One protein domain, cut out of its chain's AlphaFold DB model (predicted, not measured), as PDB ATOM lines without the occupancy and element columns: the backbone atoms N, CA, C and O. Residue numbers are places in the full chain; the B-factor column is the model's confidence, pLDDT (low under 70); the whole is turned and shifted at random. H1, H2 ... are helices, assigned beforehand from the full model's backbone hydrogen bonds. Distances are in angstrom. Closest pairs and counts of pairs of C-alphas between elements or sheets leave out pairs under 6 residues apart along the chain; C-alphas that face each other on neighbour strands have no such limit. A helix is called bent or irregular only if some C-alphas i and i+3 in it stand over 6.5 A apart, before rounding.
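Overview. This is residues 4 to 76 of the 78 residues of an uncharacterized protein of Pelosinus sp. UFO1 (UniProt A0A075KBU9). One long helix, H3, makes the length of the domain: its first part folds back beside the shorter H2 as a helical hairpin, and its far part, with residues 58 to 76, sticks out as a free arm. The short H1 packs steeply on H2, away from H3, and a long loop joins it to H2. The printed part has 73 residues with three named helices in the order H1, H2, H3 and no named strand; the class is all helix. The whole is loose, with a radius of gyration of the C-alphas of 15.5 A, and spans 53 by 23 by 16 A.

Along the chain. H3 is residues 42 to 74, 48.5 A from C-alpha 42 at (168.629, 180.286, 159.314) to C-alpha 74 at (199.139, 208.394, 184.355). It has a kink of 33 degrees near residue 60. It is neither bent nor irregular, but only just: C-alphas 47 and 50 are 6.3 A apart. H2 is residues 26 to 36, 15.3 A long. H1 is residues 4 to 11, 10.6 A long, beginning at C-alpha 4 (170.394, 177.657, 173.632).

Arrangement. H3 touches H2 with residues 45 to 56 alone; the closest C-alphas, of Glu 28 and Ile 52, are 6.1 A apart. This hairpin has a shallow tilt of 27 degrees, opposite ways. H1 touches H2, with the closest C-alphas, of Thr 5 and Ile 29, 6.5 A apart. They run opposite ways at a steep tilt of 63 degrees. H1 and H3 are apart. Each O i to N i+4 pair is within hydrogen-bond range in H1 and H2, and 25 of 29 in H3.

Size, cuts and confidence. The farthest C-alphas, of Ser 40 and Ile 76, are 53.0 A apart. Without residues 58 to 76 the body spans 33 by 19 by 15 A. The printed part has no cut; the link from H1 to H2 is long, that from H2 to H3 tight. The mean pLDDT of the printed part is 83.5, and residues 14 to 20, 59 and 74 to 76 are under 70.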
ATOM      1  N   LEU A   4     169.723 176.550 174.316       90.06
ATOM      2  CA  LEU A   4     170.394 177.657 173.632       90.06
ATOM      3  C   LEU A   4     171.658 178.120 174.371       90.06
ATOM      4  O   LEU A   4     172.683 178.355 173.735       90.06
ATOM      5  N   THR A   5     171.603 178.232 175.701       88.94
ATOM      6  CA  THR A   5     172.765 178.600 176.524       88.94
ATOM      7  C   THR A   5     173.887 177.587 176.355       88.94
ATOM      8  O   THR A   5     175.037 177.976 176.174       88.94
ATOM      9  N   GLU A   6     173.565 176.292 176.351       88.31
ATOM     10  CA  GLU A   6     174.558 175.231 176.153       88.31
ATOM     11  C   GLU A   6     175.194 175.297 174.757       88.31
ATOM     12  O   GLU A   6     176.412 175.167 174.639       88.31
ATOM     13  N   ILE A   7     174.404 175.569 173.710       91.12
ATOM     14  CA  ILE A   7     174.904 175.726 172.334       91.12
ATOM     15  C   ILE A   7     175.869 176.912 172.226       91.12
ATOM     16  O   ILE A   7     176.951 176.769 171.654       91.12
ATOM     17  N   ILE A   8     175.495 178.076 172.765       89.31
ATOM     18  CA  ILE A   8     176.319 179.289 172.675       89.31
ATOM     19  C   ILE A   8     177.591 179.155 173.520       89.31
ATOM     20  O   ILE A   8     178.679 179.427 173.012       89.31
ATOM     21  N   ASN A   9     177.483 178.652 174.753       84.94
ATOM     22  CA  ASN A   9     178.642 178.434 175.621       84.94
ATOM     23  C   ASN A   9     179.614 177.396 175.033       84.94
ATOM     24  O   ASN A   9     180.822 177.546 175.174       84.94
ATOM     25  N   ALA A  10     179.113 176.356 174.355       85.12
ATOM     26  CA  ALA A  10     179.960 175.357 173.699       85.12
ATOM     27  C   ALA A  10     180.617 175.869 172.408       85.12
ATOM     28  O   ALA A  10     181.688 175.385 172.036       85.12
ATOM     29  N   TRP A  11     179.976 176.809 171.704       87.88
ATOM     30  CA  TRP A  11     180.563 177.456 170.533       87.88
ATOM     31  C   TRP A  11     181.723 178.384 170.915       87.88
ATOM     32  O   TRP A  11     182.709 178.424 170.181       87.88
ATOM     33  N   ASP A  12     181.610 179.077 172.054       80.06
ATOM     34  CA  ASP A  12     182.613 180.009 172.593       80.06
ATOM     35  C   ASP A  12     183.122 181.029 171.543       80.06
ATOM     36  O   ASP A  12     184.289 181.025 171.135       80.06
ATOM     37  N   PRO A  13     182.228 181.892 171.025       73.12
ATOM     38  CA  PRO A  13     182.494 182.710 169.841       73.12
ATOM     39  C   PRO A  13     183.619 183.728 169.986       73.12
ATOM     40  O   PRO A  13     184.258 184.080 168.990       73.12
ATOM     41  N   THR A  14     183.843 184.245 171.191       68.56
ATOM     42  CA  THR A  14     184.878 185.251 171.448       68.56
ATOM     43  C   THR A  14     186.165 184.622 171.978       68.56
ATOM     44  O   THR A  14     187.202 185.290 171.944       68.56
ATOM     45  N   ASN A  15     186.127 183.344 172.395       65.88
ATOM     46  CA  ASN A  15     187.248 182.593 172.969       65.88
ATOM     47  C   ASN A  15     187.959 183.405 174.065       65.88
ATOM     48  O   ASN A  15     189.194 183.427 174.156       65.88
ATOM     49  N   LEU A  16     187.175 184.196 174.812       61.38
ATOM     50  CA  LEU A  16     187.711 185.318 175.569       61.38
ATOM     51  C   LEU A  16     188.470 184.832 176.803       61.38
ATOM     52  O   LEU A  16     189.448 185.478 177.177       61.38
ATOM     53  N   MET A  17     188.097 183.691 177.405       55.34
ATOM     54  CA  MET A  17     188.818 183.130 178.553       55.34
ATOM     55  C   MET A  17     188.474 181.659 178.853       55.34
ATOM     56  O   MET A  17     187.340 181.321 179.157       55.34
ATOM     57  N   LEU A  18     189.505 180.816 179.014       56.62
ATOM     58  CA  LEU A  18     189.433 179.457 179.603       56.62
ATOM     59  C   LEU A  18     188.843 179.400 181.038       56.62
ATOM     60  O   LEU A  18     188.714 178.322 181.620       56.62
ATOM     61  N   HIS A  19     188.558 180.561 181.634       61.38
ATOM     62  CA  HIS A  19     188.097 180.766 183.009       61.38
ATOM     63  C   HIS A  19     186.987 181.822 183.101       61.38
ATOM     64  O   HIS A  19     186.803 182.419 184.166       61.38
ATOM     65  N   ALA A  20     186.304 182.111 181.991       66.12
ATOM     66  CA  ALA A  20     185.167 183.011 182.027       66.12
ATOM     67  C   ALA A  20     184.059 182.423 182.924       66.12
ATOM     68  O   ALA A  20     183.970 181.198 183.073       66.12
ATOM     69  N   PRO A  21     183.263 183.268 183.593       71.12
ATOM     70  CA  PRO A  21     182.151 182.781 184.389       71.12
ATOM     71  C   PRO A  21     181.040 182.222 183.488       71.12
ATOM     72  O   PRO A  21     180.872 182.654 182.352       71.12
ATOM     73  N   ASP A  22     180.246 181.285 184.019       70.69
ATOM     74  CA  ASP A  22     179.185 180.583 183.272       70.69
ATOM     75  C   ASP A  22     178.098 181.515 182.684       70.69
ATOM     76  O   ASP A  22     177.274 181.076 181.880       70.69
ATOM     77  N   ASP A  23     178.062 182.786 183.104       78.06
ATOM     78  CA  ASP A  23     177.124 183.819 182.664       78.06
ATOM     79  C   ASP A  23     177.675 184.781 181.598       78.06
ATOM     80  O   ASP A  23     176.984 185.750 181.272       78.06
ATOM     81  N   GLU A  24     178.856 184.501 181.030       81.00
ATOM     82  CA  GLU A  24     179.557 185.351 180.049       81.00
ATOM     83  C   GLU A  24     178.645 185.857 178.922       81.00
ATOM     84  O   GLU A  24     178.635 187.049 178.633       81.00
ATOM     85  N   TYR A  25     177.819 184.979 178.344       87.50
ATOM     86  CA  TYR A  25     176.990 185.297 177.175       87.50
ATOM     87  C   TYR A  25     175.511 185.550 177.499       87.50
ATOM     88  O   TYR A  25     174.652 185.512 176.615       87.50
ATOM     89  N   ASN A  26     175.155 185.769 178.769       89.56
ATOM     90  CA  ASN A  26     173.749 185.882 179.175       89.56
ATOM     91  C   ASN A  26     172.999 187.038 178.496       89.56
ATOM     92  O   ASN A  26     171.774 186.975 178.354       89.56
ATOM     93  N   LEU A  27     173.699 188.113 178.132       89.19
ATOM     94  CA  LEU A  27     173.090 189.253 177.452       89.19
ATOM     95  C   LEU A  27     172.795 188.909 175.987       89.19
ATOM     96  O   LEU A  27     171.676 189.111 175.516       89.19
ATOM     97  N   GLU A  28     173.770 188.324 175.304       91.56
ATOM     98  CA  GLU A  28     173.705 187.892 173.913       91.56
ATOM     99  C   GLU A  28     172.658 186.798 173.733       91.56
ATOM    100  O   GLU A  28     171.837 186.884 172.823       91.56
ATOM    101  N   ILE A  29     172.617 185.816 174.639       92.81
ATOM    102  CA  ILE A  29     171.612 184.746 174.637       92.81
ATOM    103  C   ILE A  29     170.204 185.343 174.703       92.81
ATOM    104  O   ILE A  29     169.367 184.999 173.872       92.81
ATOM    105  N   LYS A  30     169.948 186.304 175.602       93.06
ATOM    106  CA  LYS A  30     168.641 186.985 175.672       93.06
ATOM    107  C   LYS A  30     168.300 187.726 174.381       93.06
ATOM    108  O   LYS A  30     167.154 187.708 173.942       93.06
ATOM    109  N   MET A  31     169.274 188.384 173.756       93.94
ATOM    110  CA  MET A  31     169.053 189.072 172.480       93.94
ATOM    111  C   MET A  31     168.765 188.082 171.341       93.94
ATOM    112  O   MET A  31     167.914 188.357 170.494       93.94
ATOM    113  N   ILE A  32     169.412 186.912 171.342       94.62
ATOM    114  CA  ILE A  32     169.139 185.824 170.392       94.62
ATOM    115  C   ILE A  32     167.732 185.254 170.619       94.62
ATOM    116  O   ILE A  32     167.006 185.041 169.649       94.62
ATOM    117  N   GLU A  33     167.300 185.072 171.870       94.75
ATOM    118  CA  GLU A  33     165.929 184.651 172.195       94.75
ATOM    119  C   GLU A  33     164.882 185.635 171.664       94.75
ATOM    120  O   GLU A  33     163.875 185.215 171.093       94.75
ATOM    121  N   GLU A  34     165.108 186.944 171.810       94.69
ATOM    122  CA  GLU A  34     164.215 187.957 171.235       94.69
ATOM    123  C   GLU A  34     164.209 187.913 169.702       94.69
ATOM    124  O   GLU A  34     163.141 187.992 169.089       94.69
ATOM    125  N   LEU A  35     165.370 187.722 169.068       94.81
ATOM    126  CA  LEU A  35     165.469 187.586 167.613       94.81
ATOM    127  C   LEU A  35     164.663 186.376 167.113       94.81
ATOM    128  O   LEU A  35     163.865 186.516 166.181       94.81
ATOM    129  N   LEU A  36     164.781 185.225 167.781       95.00
ATOM    130  CA  LEU A  36     164.064 183.982 167.457       95.00
ATOM    131  C   LEU A  36     162.535 184.105 167.551       95.00
ATOM    132  O   LEU A  36     161.820 183.341 166.905       95.00
ATOM    133  N   LYS A  37     161.998 185.085 168.288       94.56
ATOM    134  CA  LYS A  37     160.546 185.367 168.286       94.56
ATOM    135  C   LYS A  37     160.058 185.965 166.969       94.56
ATOM    136  O   LYS A  37     158.856 185.963 166.708       94.56
ATOM    137  N   THR A  38     160.967 186.517 166.171       93.38
ATOM    138  CA  THR A  38     160.644 187.269 164.950       93.38
ATOM    139  C   THR A  38     161.183 186.634 163.677       93.38
ATOM    140  O   THR A  38     160.657 186.926 162.605       93.38
ATOM    141  N   THR A  39     162.172 185.742 163.780       91.19
ATOM    142  CA  THR A  39     162.742 185.032 162.633       91.19
ATOM    143  C   THR A  39     162.634 183.517 162.775       91.19
ATOM    144  O   THR A  39     162.761 182.952 163.858       91.19
ATOM    145  N   SER A  40     162.414 182.845 161.648       91.25
ATOM    146  CA  SER A  40     162.550 181.389 161.512       91.25
ATOM    147  C   SER A  40     163.478 181.014 160.350       91.25
ATOM    148  O   SER A  40     163.503 179.859 159.935       91.25
ATOM    149  N   SER A  41     164.207 181.990 159.794       95.56
ATOM    150  CA  SER A  41     165.180 181.780 158.720       95.56
ATOM    151  C   SER A  41     166.566 181.615 159.323       95.56
ATOM    152  O   SER A  41     167.048 182.478 160.059       95.56
ATOM    153  N   GLU A  42     167.229 180.520 158.960       95.06
ATOM    154  CA  GLU A  42     168.629 180.286 159.314       95.06
ATOM    155  C   GLU A  42     169.521 181.422 158.793       95.06
ATOM    156  O   GLU A  42     170.426 181.871 159.492       95.06
ATOM    157  N   GLU A  43     169.233 181.953 157.600       94.56
ATOM    158  CA  GLU A  43     169.988 183.057 157.006       94.56
ATOM    159  C   GLU A  43     169.818 184.383 157.755       94.56
ATOM    160  O   GLU A  43     170.768 185.164 157.838       94.56
ATOM    161  N   GLU A  44     168.624 184.676 158.266       93.88
ATOM    162  CA  GLU A  44     168.384 185.867 159.089       93.88
ATOM    163  C   GLU A  44     169.046 185.729 160.461       93.88
ATOM    164  O   GLU A  44     169.718 186.661 160.912       93.88
ATOM    165  N   LEU A  45     168.945 184.552 161.082       94.88
ATOM    166  CA  LEU A  45     169.581 184.264 162.364       94.88
ATOM    167  C   LEU A  45     171.114 184.346 162.264       94.88
ATOM    168  O   LEU A  45     171.752 185.024 163.072       94.88
ATOM    169  N   ALA A  46     171.703 183.757 161.219       93.44
ATOM    170  CA  ALA A  46     173.143 183.798 160.961       93.44
ATOM    171  C   ALA A  46     173.673 185.222 160.714       93.44
ATOM    172  O   ALA A  46     174.838 185.502 160.992       93.44
ATOM    173  N   LYS A  47     172.835 186.137 160.206       93.38
ATOM    174  CA  LYS A  47     173.183 187.562 160.067       93.38
ATOM    175  C   LYS A  47     172.995 188.343 161.365       93.38
ATOM    176  O   LYS A  47     173.728 189.300 161.594       93.38
ATOM    177  N   GLY A  48     172.008 187.975 162.181       94.12
ATOM    178  CA  GLY A  48     171.691 188.662 163.431       94.12
ATOM    179  C   GLY A  48     172.698 188.380 164.542       94.12
ATOM    180  O   GLY A  48     173.138 189.317 165.203       94.12
ATOM    181  N   ILE A  49     173.117 187.119 164.698       92.81
ATOM    182  CA  ILE A  49     174.031 186.695 165.771       92.81
ATOM    183  C   ILE A  49     175.320 187.545 165.808       92.81
ATOM    184  O   ILE A  49     175.597 188.120 166.857       92.81
ATOM    185  N   PRO A  50     176.085 187.737 164.713       90.06
ATOM    186  CA  PRO A  50     177.309 188.541 164.764       90.06
ATOM    187  C   PRO A  50     177.081 189.998 165.183       90.06
ATOM    188  O   PRO A  50     177.926 190.575 165.860       90.06
ATOM    189  N   ASN A  51     175.948 190.594 164.800       90.19
ATOM    190  CA  ASN A  51     175.627 191.972 165.177       90.19
ATOM    191  C   ASN A  51     175.350 192.088 166.677       90.19
ATOM    192  O   ASN A  51     175.834 193.027 167.297       90.19
ATOM    193  N   ILE A  52     174.649 191.110 167.259       91.81
ATOM    194  CA  ILE A  52     174.398 191.040 168.705       91.81
ATOM    195  C   ILE A  52     175.728 191.054 169.468       91.81
ATOM    196  O   ILE A  52     175.936 191.921 170.308       91.81
ATOM    197  N   PHE A  53     176.660 190.166 169.107       87.44
ATOM    198  CA  PHE A  53     177.973 190.091 169.759       87.44
ATOM    199  C   PHE A  53     178.829 191.351 169.548       87.44
ATOM    200  O   PHE A  53     179.608 191.725 170.420       87.44
ATOM    201  N   LEU A  54     178.712 192.026 168.400       84.75
ATOM    202  CA  LEU A  54     179.404 193.299 168.164       84.75
ATOM    203  C   LEU A  54     178.837 194.434 169.026       84.75
ATOM    204  O   LEU A  54     179.602 195.262 169.523       84.75
ATOM    205  N   GLU A  55     177.515 194.486 169.188       84.38
ATOM    206  CA  GLU A  55     176.838 195.503 169.996       84.38
ATOM    207  C   GLU A  55     177.183 195.365 171.479       84.38
ATOM    208  O   GLU A  55     177.579 196.350 172.106       84.38
ATOM    209  N   THR A  56     177.110 194.152 172.027       81.06
ATOM    210  CA  THR A  56     177.408 193.889 173.443       81.06
ATOM    211  C   THR A  56     178.892 194.052 173.766       81.06
ATOM    212  O   THR A  56     179.249 194.662 174.777       81.06
ATOM    213  N   CYS A  57     179.775 193.635 172.853       73.75
ATOM    214  CA  CYS A  57     181.215 193.864 172.968       73.75
ATOM    215  C   CYS A  57     181.562 195.363 173.011       73.75
ATOM    216  O   CYS A  57     182.539 195.753 173.652       73.75
ATOM    217  N   GLY A  58     180.757 196.232 172.386       72.69
ATOM    218  CA  GLY A  58     180.956 197.684 172.397       72.69
ATOM    219  C   GLY A  58     181.034 198.286 173.807       72.69
ATOM    220  O   GLY A  58     181.913 199.113 174.079       72.69
ATOM    221  N   ASP A  59     180.181 197.835 174.726       69.62
ATOM    222  CA  ASP A  59     180.122 198.363 176.095       69.62
ATOM    223  C   ASP A  59     181.325 197.917 176.946       69.62
ATOM    224  O   ASP A  59     181.935 198.719 177.677       69.62
ATOM    225  N   GLU A  60     181.741 196.660 176.803       71.56
ATOM    226  CA  GLU A  60     182.950 196.145 177.449       71.56
ATOM    227  C   GLU A  60     184.218 196.772 176.860       71.56
ATOM    228  O   GLU A  60     185.113 197.199 177.603       71.56
ATOM    229  N   CYS A  61     184.260 196.938 175.535       74.19
ATOM    230  CA  CYS A  61     185.344 197.604 174.819       74.19
ATOM    231  C   CYS A  61     185.546 199.037 175.311       74.19
ATOM    232  O   CYS A  61     186.683 199.453 175.530       74.19
ATOM    233  N   ILE A  62     184.468 199.793 175.545       79.44
ATOM    234  CA  ILE A  62     184.560 201.147 176.112       79.44
ATOM    235  C   ILE A  62     185.155 201.101 177.522       79.44
ATOM    236  O   ILE A  62     185.993 201.940 177.873       79.44
ATOM    237  N   THR A  63     184.752 200.129 178.337       81.56
ATOM    238  CA  THR A  63     185.249 199.983 179.711       81.56
ATOM    239  C   THR A  63     186.738 199.644 179.738       81.56
ATOM    240  O   THR A  63     187.505 200.282 180.469       81.56
ATOM    241  N   ILE A  64     187.176 198.695 178.912       82.19
ATOM    242  CA  ILE A  64     188.590 198.335 178.776       82.19
ATOM    243  C   ILE A  64     189.393 199.484 178.165       82.19
ATOM    244  O   ILE A  64     190.428 199.854 178.720       82.19
ATOM    245  N   ALA A  65     188.898 200.135 177.111       84.81
ATOM    246  CA  ALA A  65     189.556 201.293 176.507       84.81
ATOM    247  C   ALA A  65     189.756 202.429 177.523       84.81
ATOM    248  O   ALA A  65     190.829 203.031 177.572       84.81
ATOM    249  N   ARG A  66     188.767 202.696 178.390       86.75
ATOM    250  CA  ARG A  66     188.895 203.674 179.486       86.75
ATOM    251  C   ARG A  66     189.988 203.287 180.482       86.75
ATOM    252  O   ARG A  66     190.766 204.157 180.868       86.75
ATOM    253  N   LYS A  67     190.059 202.013 180.887       87.56
ATOM    254  CA  LYS A  67     191.112 201.511 181.791       87.56
ATOM    255  C   LYS A  67     192.500 201.659 181.161       87.56
ATOM    256  O   LYS A  67     193.382 202.224 181.797       87.56
ATOM    257  N   ILE A  68     192.657 201.251 179.898       89.31
ATOM    258  CA  ILE A  68     193.905 201.400 179.132       89.31
ATOM    259  C   ILE A  68     194.311 202.878 179.055       89.31
ATOM    260  O   ILE A  68     195.446 203.229 179.360       89.31
ATOM    261  N   LEU A  69     193.379 203.765 178.695       90.44
ATOM    262  CA  LEU A  69     193.659 205.197 178.586       90.44
ATOM    263  C   LEU A  69     194.049 205.830 179.921       90.44
ATOM    264  O   LEU A  69     194.874 206.740 179.923       90.44
ATOM    265  N   LYS A  70     193.461 205.390 181.039       90.25
ATOM    266  CA  LYS A  70     193.831 205.880 182.369       90.25
ATOM    267  C   LYS A  70     195.276 205.502 182.706       90.25
ATOM    268  O   LYS A  70     196.071 206.394 182.979       90.25
ATOM    269  N   GLU A  71     195.614 204.220 182.589       89.50
ATOM    270  CA  GLU A  71     196.949 203.694 182.903       89.50
ATOM    271  C   GLU A  71     198.044 204.382 182.070       89.50
ATOM    272  O   GLU A  71     199.033 204.894 182.592       89.50
ATOM    273  N   TYR A  72     197.835 204.487 180.754       83.00
ATOM    274  CA  TYR A  72     198.820 205.086 179.852       83.00
ATOM    275  C   TYR A  72     198.916 206.614 179.976       83.00
ATOM    276  O   TYR A  72     199.957 207.181 179.653       83.00
ATOM    277  N   ARG A  73     197.872 207.309 180.449       78.19
ATOM    278  CA  ARG A  73     197.937 208.761 180.712       78.19
ATOM    279  C   ARG A  73     198.614 209.085 182.041       78.19
ATOM    280  O   ARG A  73     199.305 210.097 182.112       78.19
ATOM    281  N   GLU A  74     198.460 208.239 183.057       60.91
ATOM    282  CA  GLU A  74     199.139 208.394 184.355       60.91
ATOM    283  C   GLU A  74     200.654 208.117 184.262       60.91
ATOM    284  O   GLU A  74     201.419 208.598 185.092       60.91
ATOM    285  N   HIS A  75     201.115 207.422 183.216       58.78
ATOM    286  CA  HIS A  75     202.536 207.124 182.985       58.78
ATOM    287  C   HIS A  75     203.248 208.015 181.950       58.78
ATOM    288  O   HIS A  75     204.462 207.901 181.793       58.78
ATOM    289  N   ILE A  76     202.540 208.923 181.265       57.03
ATOM    290  CA  ILE A  76     203.127 209.834 180.255       57.03
ATOM    291  C   ILE A  76     203.367 211.264 180.790       57.03
ATOM    292  O   ILE A  76     203.943 212.088 180.089       57.03
TER     293      ILE A  76